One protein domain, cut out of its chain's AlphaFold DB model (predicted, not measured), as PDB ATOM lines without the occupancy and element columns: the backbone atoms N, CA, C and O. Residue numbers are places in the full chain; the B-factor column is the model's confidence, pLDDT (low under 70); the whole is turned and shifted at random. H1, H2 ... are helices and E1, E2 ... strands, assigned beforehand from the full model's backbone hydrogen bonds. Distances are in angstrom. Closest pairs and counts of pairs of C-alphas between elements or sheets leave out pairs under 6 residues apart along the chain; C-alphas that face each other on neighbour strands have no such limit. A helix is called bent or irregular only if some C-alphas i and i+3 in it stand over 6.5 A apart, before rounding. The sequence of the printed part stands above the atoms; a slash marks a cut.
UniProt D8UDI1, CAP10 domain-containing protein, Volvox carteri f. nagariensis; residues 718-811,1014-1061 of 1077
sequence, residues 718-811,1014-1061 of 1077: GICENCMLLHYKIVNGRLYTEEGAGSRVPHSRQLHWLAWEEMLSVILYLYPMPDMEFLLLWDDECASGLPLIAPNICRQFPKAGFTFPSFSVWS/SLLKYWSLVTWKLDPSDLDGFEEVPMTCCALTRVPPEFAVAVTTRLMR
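This is residues 718 to 811 and 1014 to 1061 of the 1077 residues of the protein "CAP10 domain-containing protein" of Volvox carteri f. nagariensis (UniProt D8UDI1). Picture a small twisted antiparallel sheet of four strands, in the order E3, E1, E2, E6, with the long helix H2 running past it and only grazing it. At one end of the longest axis H5 is set crosswise to the last turns of H2; at the other end, E4, E5 and their loops make a loosely formed lobe. The printed part has 142 residues, with five named helices and six named strands in the order E1 E2 H1 H2 E3 E4 E5 H3 H4 E6 H5, a mixed class of helices and strands. It is compact, with a radius of gyration of the C-alphas of 15.2 A, and spans 44 by 34 by 27 A.

Start in the sheet: find C-alpha 725 at (-3.007, -52.978, -26.735), where E1, residues 725 to 731, begins its 19.7 A. In the same sheet look for E2, residues 734 to 738, E3, residues 772 to 777 and 16.6 A long, and E6, residues 1034 to 1036. Then find C-alpha 747 at (6.870, -41.818, -23.150); from there H2 runs 29.8 A to residue 766, irregular, with C-alphas 748 and 751 7.4 A apart. The short helices are H1, residues 741 to 744, H3, residues 807 to 811, and H4, residues 1014 to 1019. E4 is residues 792 to 794 and E5 residues 800 to 803. H5, residues 1049 to 1059, covers 15.6 A and ends at C-alpha 1059 (-15.998, -39.383, -10.036).

In the hairpin E1 and E2, N 729 and O 736 are 2.9 A apart, within hydrogen-bond range. On E1's other side look at E3, with N 728 and O 774 at 3.0 A; E2 and E6 have N 1035 and O 737 at 2.8 A. E2, H1, H2 and E3 form a split strand-helix-strand unit, two strands running the same way with E1 between them, and its crossover is left-handed. H1, H2 and H4 are on the sheet but each only grazes it, H2 with residues 757 to 765. H2 touches H5 with residues 761 to 765 alone, about perpendicular at 83 degrees; the closest C-alphas, of Tyr 765 and Val 1055, are 5.7 A apart. H2 touches H3 with residues 752 to 759 alone, closest at the C-alphas of Ala 755 and Phe 807, 5.6 A. E4 and E5 pair with no named strand, but residues 789 to 790 pair, parallel, with 802 to 803 of E5. Every O i to N i+4 pair is within hydrogen-bond range in H3, H4 and H5, and 14 of 16 in H2; H1 is too short for one.

The C-alphas farthest apart, of Gln 796 and Arg 1061, are 45.4 A apart. Residues 812 to 1013 are not printed, and C-alphas 811 and 1014 are 18.8 A apart across this cut. The links E3 to E4, H4 to E6 and E6 to H5 are long. Mean pLDDT of the printed part is 80.6; 22 residues are under 70, among them 718 to 723, 780 to 785 and 1058 to 1061.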
ATOM      1  N   GLY A 718      -0.434 -59.465 -29.348       58.38
ATOM      2  CA  GLY A 718       0.833 -58.766 -29.082       58.38
ATOM      3  C   GLY A 718       2.005 -59.273 -29.934       58.38
ATOM      4  O   GLY A 718       2.993 -59.760 -29.395       58.38
ATOM      5  N   ILE A 719       1.887 -59.195 -31.263       41.44
ATOM      6  CA  ILE A 719       2.840 -59.766 -32.238       41.44
ATOM      7  C   ILE A 719       3.938 -58.749 -32.636       41.44
ATOM      8  O   ILE A 719       4.860 -59.085 -33.375       41.44
ATOM      9  N   CYS A 720       3.905 -57.518 -32.111       46.75
ATOM     10  CA  CYS A 720       5.026 -56.579 -32.205       46.75
ATOM     11  C   CYS A 720       5.400 -55.985 -30.840       46.75
ATOM     12  O   CYS A 720       4.532 -55.673 -30.027       46.75
ATOM     13  N   GLU A 721       6.699 -55.780 -30.605       39.62
ATOM     14  CA  GLU A 721       7.262 -55.335 -29.314       39.62
ATOM     15  C   GLU A 721       6.804 -53.929 -28.873       39.62
ATOM     16  O   GLU A 721       7.007 -53.547 -27.726       39.62
ATOM     17  N   ASN A 722       6.164 -53.168 -29.769       48.75
ATOM     18  CA  ASN A 722       5.633 -51.823 -29.517       48.75
ATOM     19  C   ASN A 722       4.099 -51.734 -29.689       48.75
ATOM     20  O   ASN A 722       3.539 -50.636 -29.698       48.75
ATOM     21  N   CYS A 723       3.409 -52.869 -29.853       54.66
ATOM     22  CA  CYS A 723       1.975 -52.921 -30.140       54.66
ATOM     23  C   CYS A 723       1.159 -52.596 -28.879       54.66
ATOM     24  O   CYS A 723       0.831 -53.476 -28.084       54.66
ATOM     25  N   MET A 724       0.826 -51.315 -28.696       70.62
ATOM     26  CA  MET A 724       0.026 -50.823 -27.571       70.62
ATOM     27  C   MET A 724      -1.425 -51.319 -27.653       70.62
ATOM     28  O   MET A 724      -2.294 -50.680 -28.254       70.62
ATOM     29  N   LEU A 725      -1.677 -52.464 -27.026       82.12
ATOM     30  CA  LEU A 725      -3.007 -52.978 -26.735       82.12
ATOM     31  C   LEU A 725      -3.294 -52.793 -25.241       82.12
ATOM     32  O   LEU A 725      -2.575 -53.340 -24.405       82.12
ATOM     33  N   LEU A 726      -4.339 -52.036 -24.914       85.62
ATOM     34  CA  LEU A 726      -4.779 -51.803 -23.539       85.62
ATOM     35  C   LEU A 726      -6.131 -52.477 -23.295       85.62
ATOM     36  O   LEU A 726      -7.031 -52.410 -24.132       85.62
ATOM     37  N   HIS A 727      -6.272 -53.124 -22.143       90.38
ATOM     38  CA  HIS A 727      -7.497 -53.794 -21.723       90.38
ATOM     39  C   HIS A 727      -8.142 -52.989 -20.597       90.38
ATOM     40  O   HIS A 727      -7.553 -52.827 -19.530       90.38
ATOM     41  N   TYR A 728      -9.354 -52.499 -20.854       93.12
ATOM     42  CA  TYR A 728     -10.139 -51.725 -19.900       93.12
ATOM     43  C   TYR A 728     -11.392 -52.486 -19.471       93.12
ATOM     44  O   TYR A 728     -12.015 -53.193 -20.270       93.12
ATOM     45  N   LYS A 729     -11.796 -52.273 -18.218       94.94
ATOM     46  CA  LYS A 729     -13.075 -52.709 -17.651       94.94
ATOM     47  C   LYS A 729     -13.852 -51.484 -17.167       94.94
ATOM     48  O   LYS A 729     -13.299 -50.631 -16.480       94.94
ATOM     49  N   ILE A 730     -15.134 -51.401 -17.503       94.62
ATOM     50  CA  ILE A 730     -16.101 -50.510 -16.856       94.62
ATOM     51  C   ILE A 730     -16.892 -51.365 -15.871       94.62
ATOM     52  O   ILE A 730     -17.479 -52.371 -16.270       94.62
ATOM     53  N   VAL A 731     -16.894 -50.974 -14.596       93.19
ATOM     54  CA  VAL A 731     -17.604 -51.669 -13.512       93.19
ATOM     55  C   VAL A 731     -18.248 -50.641 -12.585       93.19
ATOM     56  O   VAL A 731     -17.567 -49.766 -12.053       93.19
ATOM     57  N   ASN A 732     -19.565 -50.725 -12.380       89.00
ATOM     58  CA  ASN A 732     -20.358 -49.806 -11.554       89.00
ATOM     59  C   ASN A 732     -20.136 -48.310 -11.895       89.00
ATOM     60  O   ASN A 732     -20.132 -47.447 -11.013       89.00
ATOM     61  N   GLY A 733     -19.926 -47.997 -13.180       86.88
ATOM     62  CA  GLY A 733     -19.648 -46.637 -13.666       86.88
ATOM     63  C   GLY A 733     -18.227 -46.119 -13.389       86.88
ATOM     64  O   GLY A 733     -17.980 -44.924 -13.538       86.88
ATOM     65  N   ARG A 734     -17.297 -46.990 -12.983       88.38
ATOM     66  CA  ARG A 734     -15.863 -46.695 -12.820       88.38
ATOM     67  C   ARG A 734     -15.045 -47.366 -13.913       88.38
ATOM     68  O   ARG A 734     -15.440 -48.421 -14.404       88.38
ATOM     69  N   LEU A 735     -13.914 -46.761 -14.264       92.56
ATOM     70  CA  LEU A 735     -12.964 -47.289 -15.238       92.56
ATOM     71  C   LEU A 735     -11.791 -47.969 -14.522       92.56
ATOM     72  O   LEU A 735     -11.214 -47.408 -13.594       92.56
ATOM     73  N   TYR A 736     -11.424 -49.152 -14.998       92.81
ATOM     74  CA  TYR A 736     -10.283 -49.936 -14.541       92.81
ATOM     75  C   TYR A 736      -9.401 -50.306 -15.736       92.81
ATOM     76  O   TYR A 736      -9.912 -50.558 -16.830       92.81
ATOM     77  N   THR A 737      -8.091 -50.368 -15.517       91.50
ATOM     78  CA  THR A 737      -7.080 -50.773 -16.505       91.50
ATOM     79  C   THR A 737      -6.156 -51.823 -15.888       91.50
ATOM     80  O   THR A 737      -6.089 -51.941 -14.666       91.50
ATOM     81  N   GLU A 738      -5.483 -52.633 -16.699       89.56
ATOM     82  CA  GLU A 738      -4.532 -53.636 -16.194       89.56
ATOM     83  C   GLU A 738      -3.384 -52.979 -15.405       89.56
ATOM     84  O   GLU A 738      -2.790 -52.012 -15.889       89.56
ATOM     85  N   GLU A 739      -3.013 -53.540 -14.250       87.88
ATOM     86  CA  GLU A 739      -1.935 -53.009 -13.399       87.88
ATOM     87  C   GLU A 739      -0.643 -52.737 -14.192       87.88
ATOM     88  O   GLU A 739      -0.153 -53.568 -14.968       87.88
ATOM     89  N   GLY A 740      -0.086 -51.535 -14.029       81.56
ATOM     90  CA  GLY A 740       1.125 -51.115 -14.730       81.56
ATOM     91  C   GLY A 740       0.938 -50.880 -16.234       81.56
ATOM     92  O   GLY A 740       1.934 -50.765 -16.954       81.56
ATOM     93  N   ALA A 741      -0.300 -50.774 -16.740       80.25
ATOM     94  CA  ALA A 741      -0.591 -50.331 -18.111       80.25
ATOM     95  C   ALA A 741       0.183 -49.054 -18.477       80.25
ATOM     96  O   ALA A 741       0.841 -49.006 -19.517       80.25
ATOM     97  N   GLY A 742       0.210 -48.069 -17.576       74.12
ATOM     98  CA  GLY A 742       0.934 -46.815 -17.780       74.12
ATOM     99  C   GLY A 742       2.443 -46.957 -17.972       74.12
ATOM    100  O   GLY A 742       3.040 -46.185 -18.719       74.12
ATOM    101  N   SER A 743       3.066 -47.967 -17.356       76.75
ATOM    102  CA  SER A 743       4.491 -48.275 -17.542       76.75
ATOM    103  C   SER A 743       4.782 -49.004 -18.858       76.75
ATOM    104  O   SER A 743       5.929 -49.010 -19.301       76.75
ATOM    105  N   ARG A 744       3.762 -49.596 -19.498       76.31
ATOM    106  CA  ARG A 744       3.855 -50.194 -20.841       76.31
ATOM    107  C   ARG A 744       3.678 -49.168 -21.966       76.31
ATOM    108  O   ARG A 744       4.124 -49.432 -23.078       76.31
ATOM    109  N   VAL A 745       3.061 -48.012 -21.707       76.38
ATOM    110  CA  VAL A 745       2.903 -46.943 -22.711       76.38
ATOM    111  C   VAL A 745       4.224 -46.169 -22.881       76.38
ATOM    112  O   VAL A 745       4.672 -45.517 -21.934       76.38
ATOM    113  N   PRO A 746       4.848 -46.154 -24.079       74.38
ATOM    114  CA  PRO A 746       6.076 -45.397 -24.322       74.38
ATOM    115  C   PRO A 746       5.896 -43.901 -24.048       74.38
ATOM    116  O   PRO A 746       4.841 -43.332 -24.330       74.38
ATOM    117  N   HIS A 747       6.945 -43.229 -23.560       77.44
ATOM    118  CA  HIS A 747       6.870 -41.818 -23.150       77.44
ATOM    119  C   HIS A 747       6.317 -40.884 -24.247       77.44
ATOM    120  O   HIS A 747       5.530 -39.985 -23.965       77.44
ATOM    121  N   SER A 748       6.634 -41.162 -25.516       70.94
ATOM    122  CA  SER A 748       6.138 -40.443 -26.699       70.94
ATOM    123  C   SER A 748       4.633 -40.591 -26.980       70.94
ATOM    124  O   SER A 748       4.109 -39.875 -27.829       70.94
ATOM    125  N   ARG A 749       3.929 -41.502 -26.295       74.88
ATOM    126  CA  ARG A 749       2.481 -41.751 -26.421       74.88
ATOM    127  C   ARG A 749       1.710 -41.458 -25.118       74.88
ATOM    128  O   ARG A 749       0.488 -41.548 -25.111       74.88
ATOM    129  N   GLN A 750       2.382 -41.028 -24.044       80.25
ATOM    130  CA  GLN A 750       1.760 -40.712 -22.741       80.25
ATOM    131  C   GLN A 750       0.714 -39.582 -22.819       80.25
ATOM    132  O   GLN A 750      -0.341 -39.682 -22.204       80.25
ATOM    133  N   LEU A 751       0.942 -38.538 -23.628       78.81
ATOM    134  CA  LEU A 751      -0.070 -37.491 -23.855       78.81
ATOM    135  C   LEU A 751      -1.318 -38.022 -24.571       78.81
ATOM    136  O   LEU A 751      -2.417 -37.533 -24.332       78.81
ATOM    137  N   HIS A 752      -1.157 -39.040 -25.421       80.81
ATOM    138  CA  HIS A 752      -2.303 -39.718 -26.013       80.81
ATOM    139  C   HIS A 752      -3.019 -40.508 -24.905       80.81
ATOM    140  O   HIS A 752      -4.242 -40.488 -24.862       80.81
ATOM    141  N   TRP A 753      -2.268 -41.153 -23.991       82.12
ATOM    142  CA  TRP A 753      -2.823 -41.977 -22.905       82.12
ATOM    143  C   TRP A 753      -3.858 -41.216 -22.080       82.12
ATOM    144  O   TRP A 753      -5.033 -41.584 -22.048       82.12
ATOM    145  N   LEU A 754      -3.424 -40.070 -21.565       84.00
ATOM    146  CA  LEU A 754      -4.241 -39.165 -20.768       84.00
ATOM    147  C   LEU A 754      -5.447 -38.603 -21.544       84.00
ATOM    148  O   LEU A 754      -6.525 -38.488 -20.973       84.00
ATOM    149  N   ALA A 755      -5.310 -38.300 -22.843       84.44
ATOM    150  CA  ALA A 755      -6.410 -37.759 -23.654       84.44
ATOM    151  C   ALA A 755      -7.603 -38.722 -23.763       84.44
ATOM    152  O   ALA A 755      -8.756 -38.299 -23.721       84.44
ATOM    153  N   TRP A 756      -7.340 -40.023 -23.881       84.06
ATOM    154  CA  TRP A 756      -8.401 -41.022 -23.988       84.06
ATOM    155  C   TRP A 756      -9.014 -41.398 -22.632       84.06
ATOM    156  O   TRP A 756     -10.218 -41.649 -22.568       84.06
ATOM    157  N   GLU A 757      -8.234 -41.410 -21.548       88.00
ATOM    158  CA  GLU A 757      -8.777 -41.597 -20.191       88.00
ATOM    159  C   GLU A 757      -9.594 -40.377 -19.730       88.00
ATOM    160  O   GLU A 757     -10.638 -40.539 -19.094       88.00
ATOM    161  N   GLU A 758      -9.206 -39.164 -20.136       88.25
ATOM    162  CA  GLU A 758     -10.014 -37.945 -19.996       88.25
ATOM    163  C   GLU A 758     -11.349 -38.080 -20.748       88.25
ATOM    164  O   GLU A 758     -12.415 -37.855 -20.170       88.25
ATOM    165  N   MET A 759     -11.318 -38.535 -22.005       88.12
ATOM    166  CA  MET A 759     -12.527 -38.770 -22.802       88.12
ATOM    167  C   MET A 759     -13.453 -39.826 -22.173       88.12
ATOM    168  O   MET A 759     -14.668 -39.626 -22.103       88.12
ATOM    169  N   LEU A 760     -12.904 -40.933 -21.661       89.81
ATOM    170  CA  LEU A 760     -13.677 -41.945 -20.929       89.81
ATOM    171  C   LEU A 760     -14.239 -41.400 -19.603       89.81
ATOM    172  O   LEU A 760     -15.366 -41.739 -19.238       89.81
ATOM    173  N   SER A 761     -13.513 -40.507 -18.923       87.81
ATOM    174  CA  SER A 761     -13.988 -39.815 -17.715       87.81
ATOM    175  C   SER A 761     -15.186 -38.904 -18.013       87.81
ATOM    176  O   SER A 761     -16.179 -38.934 -17.284       87.81
ATOM    177  N   VAL A 762     -15.148 -38.147 -19.119       88.56
ATOM    178  CA  VAL A 762     -16.301 -37.366 -19.612       88.56
ATOM    179  C   VAL A 762     -17.497 -38.277 -19.898       88.56
ATOM    180  O   VAL A 762     -18.614 -37.994 -19.464       88.56
ATOM    181  N   ILE A 763     -17.268 -39.401 -20.575       89.81
ATOM    182  CA  ILE A 763     -18.315 -40.365 -20.930       89.81
ATOM    183  C   ILE A 763     -18.989 -40.966 -19.691       89.81
ATOM    184  O   ILE A 763     -20.216 -41.001 -19.630       89.81
ATOM    185  N   LEU A 764     -18.216 -41.385 -18.686       89.88
ATOM    186  CA  LEU A 764     -18.736 -41.975 -17.445       89.88
ATOM    187  C   LEU A 764     -19.372 -40.941 -16.497       89.88
ATOM    188  O   LEU A 764     -20.174 -41.294 -15.628       89.88
ATOM    189  N   TYR A 765     -19.070 -39.652 -16.676       87.12
ATOM    190  CA  TYR A 765     -19.827 -38.567 -16.054       87.12
ATOM    191  C   TYR A 765     -21.180 -38.337 -16.740       87.12
ATOM    192  O   TYR A 765     -22.202 -38.245 -16.052       87.12
ATOM    193  N   LEU A 766     -21.181 -38.243 -18.076       85.75
ATOM    194  CA  LEU A 766     -22.361 -37.917 -18.879       85.75
ATOM    195  C   LEU A 766     -23.371 -39.068 -18.967       85.75
ATOM    196  O   LEU A 766     -24.570 -38.800 -18.964       85.75
ATOM    197  N   TYR A 767     -22.924 -40.327 -19.033       86.56
ATOM    198  CA  TYR A 767     -23.771 -41.472 -19.385       86.56
ATOM    199  C   TYR A 767     -23.665 -42.638 -18.386       86.56
ATOM    200  O   TYR A 767     -22.560 -43.026 -18.001       86.56
ATOM    201  N   PRO A 768     -24.793 -43.270 -17.996       86.94
ATOM    202  CA  PRO A 768     -24.792 -44.479 -17.175       86.94
ATOM    203  C   PRO A 768     -24.410 -45.706 -18.023       86.94
ATOM    204  O   PRO A 768     -25.265 -46.486 -18.447       86.94
ATOM    205  N   MET A 769     -23.114 -45.847 -18.307       90.12
ATOM    206  CA  MET A 769     -22.562 -46.953 -19.096       90.12
ATOM    207  C   MET A 769     -22.738 -48.313 -18.391       90.12
ATOM    208  O   MET A 769     -22.629 -48.380 -17.165       90.12
ATOM    209  N   PRO A 770     -22.994 -49.404 -19.143       91.69
ATOM    210  CA  PRO A 770     -23.126 -50.746 -18.584       91.69
ATOM    211  C   PRO A 770     -21.766 -51.345 -18.204       91.69
ATOM    212  O   PRO A 770     -20.737 -50.980 -18.774       91.69
ATOM    213  N   ASP A 771     -21.782 -52.333 -17.308       93.94
ATOM    214  CA  ASP A 771     -20.593 -53.126 -16.988       93.94
ATOM    215  C   ASP A 771     -20.107 -53.889 -18.236       93.94
ATOM    216  O   ASP A 771     -20.874 -54.619 -18.882       93.94
ATOM    217  N   MET A 772     -18.837 -53.694 -18.601       94.44
ATOM    218  CA  MET A 772     -18.241 -54.226 -19.831       94.44
ATOM    219  C   MET A 772     -16.713 -54.273 -19.779       94.44
ATOM    220  O   MET A 772     -16.089 -53.437 -19.138       94.44
ATOM    221  N   GLU A 773     -16.097 -55.194 -20.520       94.25
ATOM    222  CA  GLU A 773     -14.651 -55.196 -20.782       94.25
ATOM    223  C   GLU A 773     -14.387 -55.037 -22.286       94.25
ATOM    224  O   GLU A 773     -15.177 -55.504 -23.113       94.25
ATOM    225  N   PHE A 774     -13.313 -54.337 -22.651       92.94
ATOM    226  CA  PHE A 774     -12.964 -54.063 -24.045       92.94
ATOM    227  C   PHE A 774     -11.452 -53.909 -24.252       92.94
ATOM    228  O   PHE A 774     -10.693 -53.607 -23.330       92.94
ATOM    229  N   LEU A 775     -11.028 -54.114 -25.499       89.56
ATOM    230  CA  LEU A 775      -9.634 -54.035 -25.931       89.56
ATOM    231  C   LEU A 775      -9.439 -52.843 -26.871       89.56
ATOM    232  O   LEU A 775     -10.097 -52.739 -27.911       89.56
ATOM    233  N   LEU A 776      -8.522 -51.960 -26.496       87.06
ATOM    234  CA  LEU A 776      -8.256 -50.672 -27.124       87.06
ATOM    235  C   LEU A 776      -6.879 -50.735 -27.813       87.06
ATOM    236  O   LEU A 776      -5.859 -50.847 -27.134       87.06
ATOM    237  N   LEU A 777      -6.837 -50.697 -29.150       81.69
ATOM    238  CA  LEU A 777      -5.602 -50.769 -29.946       81.69
ATOM    239  C   LEU A 777      -5.153 -49.379 -30.407       81.69
ATOM    240  O   LEU A 777      -5.927 -48.625 -30.993       81.69
ATOM    241  N   TRP A 778      -3.890 -49.064 -30.133       73.06
ATOM    242  CA  TRP A 778      -3.312 -47.725 -30.282       73.06
ATOM    243  C   TRP A 778      -2.150 -47.661 -31.280       73.06
ATOM    244  O   TRP A 778      -1.374 -46.700 -31.282       73.06
ATOM    245  N   ASP A 779      -2.023 -48.689 -32.117       70.19
ATOM    246  CA  ASP A 779      -1.106 -48.671 -33.250       70.19
ATOM    247  C   ASP A 779      -1.609 -47.707 -34.341       70.19
ATOM    248  O   ASP A 779      -2.809 -47.459 -34.495       70.19
ATOM    249  N   ASP A 780      -0.671 -47.199 -35.133       67.62
ATOM    250  CA  ASP A 780      -0.958 -46.459 -36.356       67.62
ATOM    251  C   ASP A 780      -1.257 -47.420 -37.530       67.62
ATOM    252  O   ASP A 780      -1.482 -46.957 -38.650       67.62
ATOM    253  N   GLU A 781      -1.258 -48.742 -37.313       67.88
ATOM    254  CA  GLU A 781      -1.733 -49.766 -38.255       67.88
ATOM    255  C   GLU A 781      -3.234 -50.095 -38.119       67.88
ATOM    256  O   GLU A 781      -3.864 -49.916 -37.077       67.88
ATOM    257  N   CYS A 782      -3.822 -50.619 -39.200       65.94
ATOM    258  CA  CYS A 782      -5.208 -51.086 -39.216       65.94
ATOM    259  C   CYS A 782      -5.386 -52.394 -38.429       65.94
ATOM    260  O   CYS A 782      -4.900 -53.445 -38.856       65.94
ATOM    261  N   ALA A 783      -6.228 -52.383 -37.392       63.25
ATOM    262  CA  ALA A 783      -6.778 -53.616 -36.826       63.25
ATOM    263  C   ALA A 783      -7.546 -54.426 -37.894       63.25
ATOM    264  O   ALA A 783      -8.345 -53.873 -38.659       63.25
ATOM    265  N   SER A 784      -7.356 -55.749 -37.917       66.44
ATOM    266  CA  SER A 784      -8.107 -56.661 -38.790       66.44
ATOM    267  C   SER A 784      -8.415 -57.993 -38.099       66.44
ATOM    268  O   SER A 784      -7.630 -58.488 -37.298       66.44
ATOM    269  N   GLY A 785      -9.591 -58.563 -38.375       68.06
ATOM    270  CA  GLY A 785     -10.005 -59.894 -37.910       68.06
ATOM    271  C   GLY A 785     -10.443 -60.001 -36.442       68.06
ATOM    272  O   GLY A 785     -10.979 -61.042 -36.059       68.06
ATOM    273  N   LEU A 786     -10.251 -58.957 -35.630       78.94
ATOM    274  CA  LEU A 786     -10.348 -59.007 -34.167       78.94
ATOM    275  C   LEU A 786     -11.324 -57.964 -33.583       78.94
ATOM    276  O   LEU A 786     -11.454 -56.875 -34.147       78.94
ATOM    277  N   PRO A 787     -11.986 -58.262 -32.442       85.19
ATOM    278  CA  PRO A 787     -12.881 -57.347 -31.728       85.19
ATOM    279  C   PRO A 787     -12.095 -56.274 -30.951       85.19
ATOM    280  O   PRO A 787     -12.130 -56.216 -29.721       85.19
ATOM    281  N   LEU A 788     -11.371 -55.437 -31.694       85.69
ATOM    282  CA  LEU A 788     -10.574 -54.321 -31.189       85.69
ATOM    283  C   LEU A 788     -11.266 -52.987 -31.473       85.69
ATOM    284  O   LEU A 788     -11.898 -52.813 -32.520       85.69
ATOM    285  N   ILE A 789     -11.103 -52.044 -30.551       87.75
ATOM    286  CA  ILE A 789     -11.499 -50.646 -30.712       87.75
ATOM    287  C   ILE A 789     -10.228 -49.851 -31.068       87.75
ATOM    288  O   ILE A 789      -9.275 -49.853 -30.293       87.75
ATOM    289  N   ALA A 790     -10.167 -49.246 -32.258       83.19
ATOM    290  CA  ALA A 790      -8.951 -48.659 -32.854       83.19
ATOM    291  C   ALA A 790      -9.260 -47.301 -33.525       83.19
ATOM    292  O   ALA A 790     -10.352 -47.148 -34.063       83.19
ATOM    293  N   PRO A 791      -8.368 -46.289 -33.550       80.12
ATOM    294  CA  PRO A 791      -8.725 -44.955 -34.070       80.12
ATOM    295  C   PRO A 791      -9.022 -44.952 -35.584       80.12
ATOM    296  O   PRO A 791      -9.689 -44.063 -36.116       80.12
ATOM    297  N   ASN A 792      -8.540 -45.982 -36.279       80.81
ATOM    298  CA  ASN A 792      -8.741 -46.249 -37.694       80.81
ATOM    299  C   ASN A 792      -8.996 -47.754 -37.897       80.81
ATOM    300  O   ASN A 792      -8.482 -48.568 -37.129       80.81
ATOM    301  N   ILE A 793      -9.737 -48.134 -38.944       79.31
ATOM    302  CA  ILE A 793      -9.818 -49.534 -39.401       79.31
ATOM    303  C   ILE A 793      -9.772 -49.626 -40.936       79.31
ATOM    304  O   ILE A 793      -9.968 -48.637 -41.644       79.31
ATOM    305  N   CYS A 794      -9.514 -50.824 -41.468       77.19
ATOM    306  CA  CYS A 794      -9.412 -51.065 -42.911       77.19
ATOM    307  C   CYS A 794     -10.657 -51.785 -43.466       77.19
ATOM    308  O   CYS A 794     -10.852 -52.976 -43.219       77.19
ATOM    309  N   ARG A 795     -11.443 -51.083 -44.297       74.19
ATOM    310  CA  ARG A 795     -12.726 -51.506 -44.906       74.19
ATOM    311  C   ARG A 795     -12.661 -52.797 -45.739       74.19
ATOM    312  O   ARG A 795     -13.678 -53.429 -46.017       74.19
ATOM    313  N   GLN A 796     -11.457 -53.187 -46.158       71.00
ATOM    314  CA  GLN A 796     -11.203 -54.398 -46.946       71.00
ATOM    315  C   GLN A 796     -11.326 -55.707 -46.143       71.00
ATOM    316  O   GLN A 796     -11.316 -56.782 -46.738       71.00
ATOM    317  N   PHE A 797     -11.427 -55.644 -44.809       73.69
ATOM    318  CA  PHE A 797     -11.545 -56.827 -43.956       73.69
ATOM    319  C   PHE A 797     -12.991 -57.011 -43.447       73.69
ATOM    320  O   PHE A 797     -13.512 -56.122 -42.779       73.69
ATOM    321  N   PRO A 798     -13.635 -58.180 -43.647       65.12
ATOM    322  CA  PRO A 798     -15.033 -58.431 -43.245       65.12
ATOM    323  C   PRO A 798     -15.239 -58.610 -41.725       65.12
ATOM    324  O   PRO A 798     -16.335 -58.942 -41.275       65.12
ATOM    325  N   LYS A 799     -14.164 -58.436 -40.950       72.00
ATOM    326  CA  LYS A 799     -14.120 -58.315 -39.489       72.00
ATOM    327  C   LYS A 799     -13.137 -57.201 -39.106       72.00
ATOM    328  O   LYS A 799     -12.219 -57.412 -38.315       72.00
ATOM    329  N   ALA A 800     -13.249 -56.036 -39.739       65.88
ATOM    330  CA  ALA A 800     -12.605 -54.833 -39.221       65.88
ATOM    331  C   ALA A 800     -13.379 -54.383 -37.967       65.88
ATOM    332  O   ALA A 800     -14.605 -54.497 -37.941       65.88
ATOM    333  N   GLY A 801     -12.663 -53.960 -36.921       77.44
ATOM    334  CA  GLY A 801     -13.205 -53.759 -35.570       77.44
ATOM    335  C   GLY A 801     -14.161 -52.569 -35.433       77.44
ATOM    336  O   GLY A 801     -15.108 -52.414 -36.202       77.44
ATOM    337  N   PHE A 802     -13.925 -51.726 -34.432       85.56
ATOM    338  CA  PHE A 802     -14.754 -50.556 -34.130       85.56
ATOM    339  C   PHE A 802     -13.865 -49.316 -34.112       85.56
ATOM    340  O   PHE A 802     -12.824 -49.332 -33.454       85.56
ATOM    341  N   THR A 803     -14.241 -48.248 -34.819       83.69
ATOM    342  CA  THR A 803     -13.504 -46.985 -34.700       83.69
ATOM    343  C   THR A 803     -13.838 -46.240 -33.405       83.69
ATOM    344  O   THR A 803     -14.925 -46.416 -32.855       83.69
ATOM    345  N   PHE A 804     -12.934 -45.365 -32.942       85.81
ATOM    346  CA  PHE A 804     -13.215 -44.358 -31.904       85.81
ATOM    347  C   PHE A 804     -12.497 -43.002 -32.173       85.81
ATOM    348  O   PHE A 804     -11.518 -42.996 -32.924       85.81
ATOM    349  N   PRO A 805     -12.984 -41.853 -31.647       85.31
ATOM    350  CA  PRO A 805     -12.498 -40.491 -31.969       85.31
ATOM    351  C   PRO A 805     -11.058 -40.147 -31.543       85.31
ATOM    352  O   PRO A 805     -10.830 -39.847 -30.381       85.31
ATOM    353  N   SER A 806     -10.087 -40.144 -32.464       83.31
ATOM    354  CA  SER A 806      -8.648 -40.032 -32.144       83.31
ATOM    355  C   SER A 806      -8.267 -38.947 -31.115       83.31
ATOM    356  O   SER A 806      -8.775 -37.830 -31.146       83.31
ATOM    357  N   PHE A 807      -7.305 -39.270 -30.234       82.50
ATOM    358  CA  PHE A 807      -6.766 -38.389 -29.173       82.50
ATOM    359  C   PHE A 807      -6.468 -36.951 -29.626       82.50
ATOM    360  O   PHE A 807      -6.582 -36.009 -28.846       82.50
ATOM    361  N   SER A 808      -6.043 -36.797 -30.877       81.12
ATOM    362  CA  SER A 808      -5.734 -35.542 -31.544       81.12
ATOM    363  C   SER A 808      -7.008 -34.707 -31.678       81.12
ATOM    364  O   SER A 808      -7.099 -33.655 -31.049       81.12
ATOM    365  N   VAL A 809      -8.027 -35.256 -32.350       84.50
ATOM    366  CA  VAL A 809      -9.382 -34.694 -32.474       84.50
ATOM    367  C   VAL A 809      -9.998 -34.403 -31.104       84.50
ATOM    368  O   VAL A 809     -10.591 -33.343 -30.934       84.50
ATOM    369  N   TRP A 810      -9.819 -35.280 -30.107       85.94
ATOM    370  CA  TRP A 810     -10.246 -34.990 -28.732       85.94
ATOM    371  C   TRP A 810      -9.520 -33.762 -28.166       85.94
ATOM    372  O   TRP A 810     -10.161 -32.762 -27.863       85.94
ATOM    373  N   SER A 811      -8.187 -33.779 -28.086       82.56
ATOM    374  CA  SER A 811      -7.379 -32.687 -27.508       82.56
ATOM    375  C   SER A 811      -7.484 -31.340 -28.243       82.56
ATOM    376  O   SER A 811      -7.184 -30.295 -27.656       82.56
ATOM    377  N   SER A1014     -20.010 -46.223 -29.942       85.31
ATOM    378  CA  SER A1014     -19.011 -47.266 -30.230       85.31
ATOM    379  C   SER A1014     -18.988 -48.346 -29.143       85.31
ATOM    380  O   SER A1014     -19.090 -49.537 -29.445       85.31
ATOM    381  N   LEU A1015     -18.915 -47.929 -27.875       89.94
ATOM    382  CA  LEU A1015     -18.850 -48.811 -26.706       89.94
ATOM    383  C   LEU A1015     -20.153 -49.603 -26.518       89.94
ATOM    384  O   LEU A1015     -20.117 -50.823 -26.365       89.94
ATOM    385  N   LEU A1016     -21.317 -48.957 -26.632       88.38
ATOM    386  CA  LEU A1016     -22.608 -49.651 -26.568       88.38
ATOM    387  C   LEU A1016     -22.821 -50.584 -27.772       88.38
ATOM    388  O   LEU A1016     -23.394 -51.668 -27.625       88.38
ATOM    389  N   LYS A1017     -22.327 -50.223 -28.967       86.56
ATOM    390  CA  LYS A1017     -22.386 -51.096 -30.148       86.56
ATOM    391  C   LYS A1017     -21.492 -52.326 -29.984       86.56
ATOM    392  O   LYS A1017     -21.949 -53.407 -30.370       86.56
ATOM    393  N   TYR A1018     -20.304 -52.180 -29.394       89.69
ATOM    394  CA  TYR A1018     -19.419 -53.279 -28.991       89.69
ATOM    395  C   TYR A1018     -20.119 -54.201 -27.986       89.69
ATOM    396  O   TYR A1018     -20.338 -55.378 -28.269       89.69
ATOM    397  N   TRP A1019     -20.576 -53.636 -26.864       91.44
ATOM    398  CA  TRP A1019     -21.273 -54.345 -25.788       91.44
ATOM    399  C   TRP A1019     -22.496 -55.126 -26.286       91.44
ATOM    400  O   TRP A1019     -22.654 -56.298 -25.965       91.44
ATOM    401  N   SER A1020     -23.306 -54.539 -27.177       89.06
ATOM    402  CA  SER A1020     -24.480 -55.207 -27.773       89.06
ATOM    403  C   SER A1020     -24.171 -56.444 -28.639       89.06
ATOM    404  O   SER A1020     -25.101 -57.094 -29.117       89.06
ATOM    405  N   LEU A1021     -22.893 -56.747 -28.897       90.81
ATOM    406  CA  LEU A1021     -22.438 -57.916 -29.658       90.81
ATOM    407  C   LEU A1021     -21.678 -58.933 -28.789       90.81
ATOM    408  O   LEU A1021     -21.485 -60.065 -29.230       90.81
ATOM    409  N   VAL A1022     -21.257 -58.561 -27.579       92.62
ATOM    410  CA  VAL A1022     -20.538 -59.418 -26.620       92.62
ATOM    411  C   VAL A1022     -21.464 -60.514 -26.069       92.62
ATOM    412  O   VAL A1022     -22.596 -60.239 -25.680       92.62
ATOM    413  N   THR A1023     -21.009 -61.777 -26.046       94.06
ATOM    414  CA  THR A1023     -21.847 -62.917 -25.593       94.06
ATOM    415  C   THR A1023     -21.677 -63.324 -24.134       94.06
ATOM    416  O   THR A1023     -22.465 -64.134 -23.648       94.06
ATOM    417  N   TRP A1024     -20.629 -62.862 -23.454       93.25
ATOM    418  CA  TRP A1024     -20.419 -63.138 -22.031       93.25
ATOM    419  C   TRP A1024     -20.883 -61.946 -21.190       93.25
ATOM    420  O   TRP A1024     -21.115 -60.857 -21.707       93.25
ATOM    421  N   LYS A1025     -21.044 -62.154 -19.885       89.44
ATOM    422  CA  LYS A1025     -21.192 -61.058 -18.924       89.44
ATOM    423  C   LYS A1025     -19.861 -60.893 -18.203       89.44
ATOM    424  O   LYS A1025     -19.251 -61.904 -17.860       89.44
ATOM    425  N   LEU A1026     -19.435 -59.652 -17.992       91.31
ATOM    426  CA  LEU A1026     -18.362 -59.354 -17.047       91.31
ATOM    427  C   LEU A1026     -18.850 -59.705 -15.632       91.31
ATOM    428  O   LEU A1026     -20.019 -59.475 -15.313       91.31
ATOM    429  N   ASP A1027     -17.972 -60.262 -14.803       88.75
ATOM    430  CA  ASP A1027     -18.201 -60.388 -13.365       88.75
ATOM    431  C   ASP A1027     -17.702 -59.099 -12.682       88.75
ATOM    432  O   ASP A1027     -16.510 -58.801 -12.774       88.75
ATOM    433  N   PRO A1028     -18.559 -58.316 -11.998       87.06
ATOM    434  CA  PRO A1028     -18.138 -57.092 -11.309       87.06
ATOM    435  C   PRO A1028     -17.124 -57.301 -10.172       87.06
ATOM    436  O   PRO A1028     -16.613 -56.318  -9.638       87.06
ATOM    437  N   SER A1029     -16.861 -58.548  -9.764       87.75
ATOM    438  CA  SER A1029     -15.823 -58.908  -8.790       87.75
ATOM    439  C   SER A1029     -14.492 -59.342  -9.422       87.75
ATOM    440  O   SER A1029     -13.482 -59.389  -8.719       87.75
ATOM    441  N   ASP A1030     -14.455 -59.588 -10.738       88.25
ATOM    442  CA  ASP A1030     -13.228 -59.873 -11.488       88.25
ATOM    443  C   ASP A1030     -12.445 -58.574 -11.758       88.25
ATOM    444  O   ASP A1030     -12.517 -57.974 -12.834       88.25
ATOM    445  N   LEU A1031     -11.702 -58.126 -10.746       90.56
ATOM    446  CA  LEU A1031     -10.777 -56.985 -10.797       90.56
ATOM    447  C   LEU A1031      -9.335 -57.384 -10.421       90.56
ATOM    448  O   LEU A1031      -8.516 -56.523 -10.115       90.56
ATOM    449  N   ASP A1032      -9.010 -58.681 -10.431       90.75
ATOM    450  CA  ASP A1032      -7.664 -59.164 -10.100       90.75
ATOM    451  C   ASP A1032      -6.659 -58.774 -11.199       90.75
ATOM    452  O   ASP A1032      -6.890 -59.018 -12.386       90.75
ATOM    453  N   GLY A1033      -5.564 -58.110 -10.814       88.62
ATOM    454  CA  GLY A1033      -4.614 -57.492 -11.746       88.62
ATOM    455  C   GLY A1033      -5.127 -56.236 -12.471       88.62
ATOM    456  O   GLY A1033      -4.588 -55.893 -13.526       88.62
ATOM    457  N   PHE A1034      -6.153 -55.552 -11.943       92.88
ATOM    458  CA  PHE A1034      -6.661 -54.276 -12.468       92.88
ATOM    459  C   PHE A1034      -6.614 -53.150 -11.424       92.88
ATOM    460  O   PHE A1034      -7.122 -53.289 -10.312       92.88
ATOM    461  N   GLU A1035      -6.104 -51.983 -11.824       91.94
ATOM    462  CA  GLU A1035      -6.132 -50.750 -11.032       91.94
ATOM    463  C   GLU A1035      -7.249 -49.793 -11.496       91.94
ATOM    464  O   GLU A1035      -7.625 -49.759 -12.670       91.94
ATOM    465  N   GLU A1036      -7.828 -49.031 -10.560       90.62
ATOM    466  CA  GLU A1036      -8.851 -48.019 -10.867       90.62
ATOM    467  C   GLU A1036      -8.189 -46.797 -11.509       90.62
ATOM    468  O   GLU A1036      -7.300 -46.187 -10.909       90.62
ATOM    469  N   VAL A1037      -8.636 -46.413 -12.706       86.69
ATOM    470  CA  VAL A1037      -8.097 -45.243 -13.408       86.69
ATOM    471  C   VAL A1037      -8.442 -43.982 -12.602       86.69
ATOM    472  O   VAL A1037      -9.620 -43.762 -12.294       86.69
ATOM    473  N   PRO A1038      -7.462 -43.125 -12.251       75.31
ATOM    474  CA  PRO A1038      -7.712 -41.906 -11.490       75.31
ATOM    475  C   PRO A1038      -8.414 -40.869 -12.377       75.31
ATOM    476  O   PRO A1038      -7.773 -40.037 -13.011       75.31
ATOM    477  N   MET A1039      -9.748 -40.929 -12.428       67.12
ATOM    478  CA  MET A1039     -10.578 -40.156 -13.361       67.12
ATOM    479  C   MET A1039     -10.653 -38.658 -13.011       67.12
ATOM    480  O   MET A1039     -11.651 -38.154 -12.484       67.12
ATOM    481  N   THR A1040      -9.568 -37.943 -13.308       67.19
ATOM    482  CA  THR A1040      -9.456 -36.481 -13.278       67.19
ATOM    483  C   THR A1040      -9.721 -35.898 -14.660       67.19
ATOM    484  O   THR A1040      -9.154 -36.363 -15.644       67.19
ATOM    485  N   CYS A1041     -10.529 -34.841 -14.729       69.00
ATOM    486  CA  CYS A1041     -10.860 -34.142 -15.969       69.00
ATOM    487  C   CYS A1041     -10.946 -32.623 -15.721       69.00
ATOM    488  O   CYS A1041     -11.336 -32.200 -14.633       69.00
ATOM    489  N   CYS A1042     -10.613 -31.749 -16.668       72.31
ATOM    490  CA  CYS A1042     -10.131 -32.006 -18.024       72.31
ATOM    491  C   CYS A1042      -8.948 -31.060 -18.265       72.31
ATOM    492  O   CYS A1042      -9.100 -29.845 -18.171       72.31
ATOM    493  N   ALA A1043      -7.757 -31.623 -18.459       71.50
ATOM    494  CA  ALA A1043      -6.493 -30.891 -18.554       71.50
ATOM    495  C   ALA A1043      -6.026 -30.709 -20.007       71.50
ATOM    496  O   ALA A1043      -5.159 -29.879 -20.278       71.50
ATOM    497  N   LEU A1044      -6.581 -31.488 -20.940       74.31
ATOM    498  CA  LEU A1044      -6.207 -31.493 -22.353       74.31
ATOM    499  C   LEU A1044      -7.276 -30.796 -23.211       74.31
ATOM    500  O   LEU A1044      -6.934 -30.006 -24.096       74.31
ATOM    501  N   THR A1045      -8.560 -31.007 -22.905       72.50
ATOM    502  CA  THR A1045      -9.690 -30.286 -23.517       72.50
ATOM    503  C   THR A1045     -10.097 -29.025 -22.744       72.50
ATOM    504  O   THR A1045     -10.278 -29.055 -21.529       72.50
ATOM    505  N   ARG A1046     -10.316 -27.902 -23.454       69.62
ATOM    506  CA  ARG A1046     -10.864 -26.652 -22.874       69.62
ATOM    507  C   ARG A1046     -12.400 -26.671 -22.834       69.62
ATOM    508  O   ARG A1046     -13.058 -25.801 -23.400       69.62
ATOM    509  N   VAL A1047     -12.961 -27.672 -22.162       74.94
ATOM    510  CA  VAL A1047     -14.383 -27.684 -21.770       74.94
ATOM    511  C   VAL A1047     -14.679 -26.560 -20.753       74.94
ATOM    512  O   VAL A1047     -13.737 -26.036 -20.149       74.94
ATOM    513  N   PRO A1048     -15.952 -26.194 -20.494       77.50
ATOM    514  CA  PRO A1048     -16.285 -25.223 -19.452       77.50
ATOM    515  C   PRO A1048     -15.681 -25.621 -18.089       77.50
ATOM    516  O   PRO A1048     -15.845 -26.775 -17.674       77.50
ATOM    517  N   PRO A1049     -15.024 -24.708 -17.343       75.88
ATOM    518  CA  PRO A1049     -14.374 -25.046 -16.071       75.88
ATOM    519  C   PRO A1049     -15.327 -25.671 -15.043       75.88
ATOM    520  O   PRO A1049     -14.956 -26.587 -14.311       75.88
ATOM    521  N   GLU A1050     -16.584 -25.224 -15.035       76.88
ATOM    522  CA  GLU A1050     -17.659 -25.757 -14.194       76.88
ATOM    523  C   GLU A1050     -17.952 -27.235 -14.496       76.88
ATOM    524  O   GLU A1050     -18.145 -28.032 -13.576       76.88
ATOM    525  N   PHE A1051     -17.906 -27.626 -15.774       82.81
ATOM    526  CA  PHE A1051     -18.064 -29.014 -16.205       82.81
ATOM    527  C   PHE A1051     -16.864 -29.869 -15.786       82.81
ATOM    528  O   PHE A1051     -17.067 -30.914 -15.173       82.81
ATOM    529  N   ALA A1052     -15.627 -29.412 -16.011       81.56
ATOM    530  CA  ALA A1052     -14.421 -30.122 -15.561       81.56
ATOM    531  C   ALA A1052     -14.427 -30.369 -14.035       81.56
ATOM    532  O   ALA A1052     -14.200 -31.492 -13.566       81.56
ATOM    533  N   VAL A1053     -14.787 -29.343 -13.253       80.38
ATOM    534  CA  VAL A1053     -14.968 -29.453 -11.797       80.38
ATOM    535  C   VAL A1053     -16.084 -30.441 -11.448       80.38
ATOM    536  O   VAL A1053     -15.906 -31.251 -10.534       80.38
ATOM    537  N   ALA A1054     -17.214 -30.430 -12.159       79.88
ATOM    538  CA  ALA A1054     -18.320 -31.349 -11.904       79.88
ATOM    539  C   ALA A1054     -17.973 -32.814 -12.241       79.88
ATOM    540  O   ALA A1054     -18.303 -33.700 -11.443       79.88
ATOM    541  N   VAL A1055     -17.263 -33.062 -13.351       81.25
ATOM    542  CA  VAL A1055     -16.719 -34.375 -13.748       81.25
ATOM    543  C   VAL A1055     -15.830 -34.920 -12.635       81.25
ATOM    544  O   VAL A1055     -16.171 -35.922 -12.001       81.25
ATOM    545  N   THR A1056     -14.757 -34.200 -12.301       77.56
ATOM    546  CA  THR A1056     -13.807 -34.611 -11.255       77.56
ATOM    547  C   THR A1056     -14.493 -34.781  -9.891       77.56
ATOM    548  O   THR A1056     -14.255 -35.768  -9.193       77.56
ATOM    549  N   THR A1057     -15.411 -33.884  -9.508       75.94
ATOM    550  CA  THR A1057     -16.109 -33.954  -8.208       75.94
ATOM    551  C   THR A1057     -17.043 -35.160  -8.094       75.94
ATOM    552  O   THR A1057     -17.156 -35.738  -7.010       75.94
ATOM    553  N   ARG A1058     -17.728 -35.554  -9.176       68.94
ATOM    554  CA  ARG A1058     -18.625 -36.722  -9.177       68.94
ATOM    555  C   ARG A1058     -17.837 -38.028  -9.119       68.94
ATOM    556  O   ARG A1058     -18.202 -38.906  -8.338       68.94
ATOM    557  N   LEU A1059     -16.763 -38.142  -9.897       62.97
ATOM    558  CA  LEU A1059     -15.998 -39.383 -10.036       62.97
ATOM    559  C   LEU A1059     -15.113 -39.655  -8.803       62.97
ATOM    560  O   LEU A1059     -15.122 -40.765  -8.270       62.97
ATOM    561  N   MET A1060     -14.483 -38.621  -8.230       57.88
ATOM    562  CA  MET A1060     -13.676 -38.735  -7.000       57.88
ATOM    563  C   MET A1060     -14.503 -39.016  -5.727       57.88
ATOM    564  O   MET A1060     -13.951 -39.366  -4.679       57.88
ATOM    565  N   ARG A1061     -15.839 -38.888  -5.767       49.38
ATOM    566  CA  ARG A1061     -16.734 -38.970  -4.594       49.38
ATOM    567  C   ARG A1061     -17.037 -40.394  -4.094       49.38
ATOM    568  O   ARG A1061     -18.161 -40.680  -3.689       49.38
TER     569      ARG A1061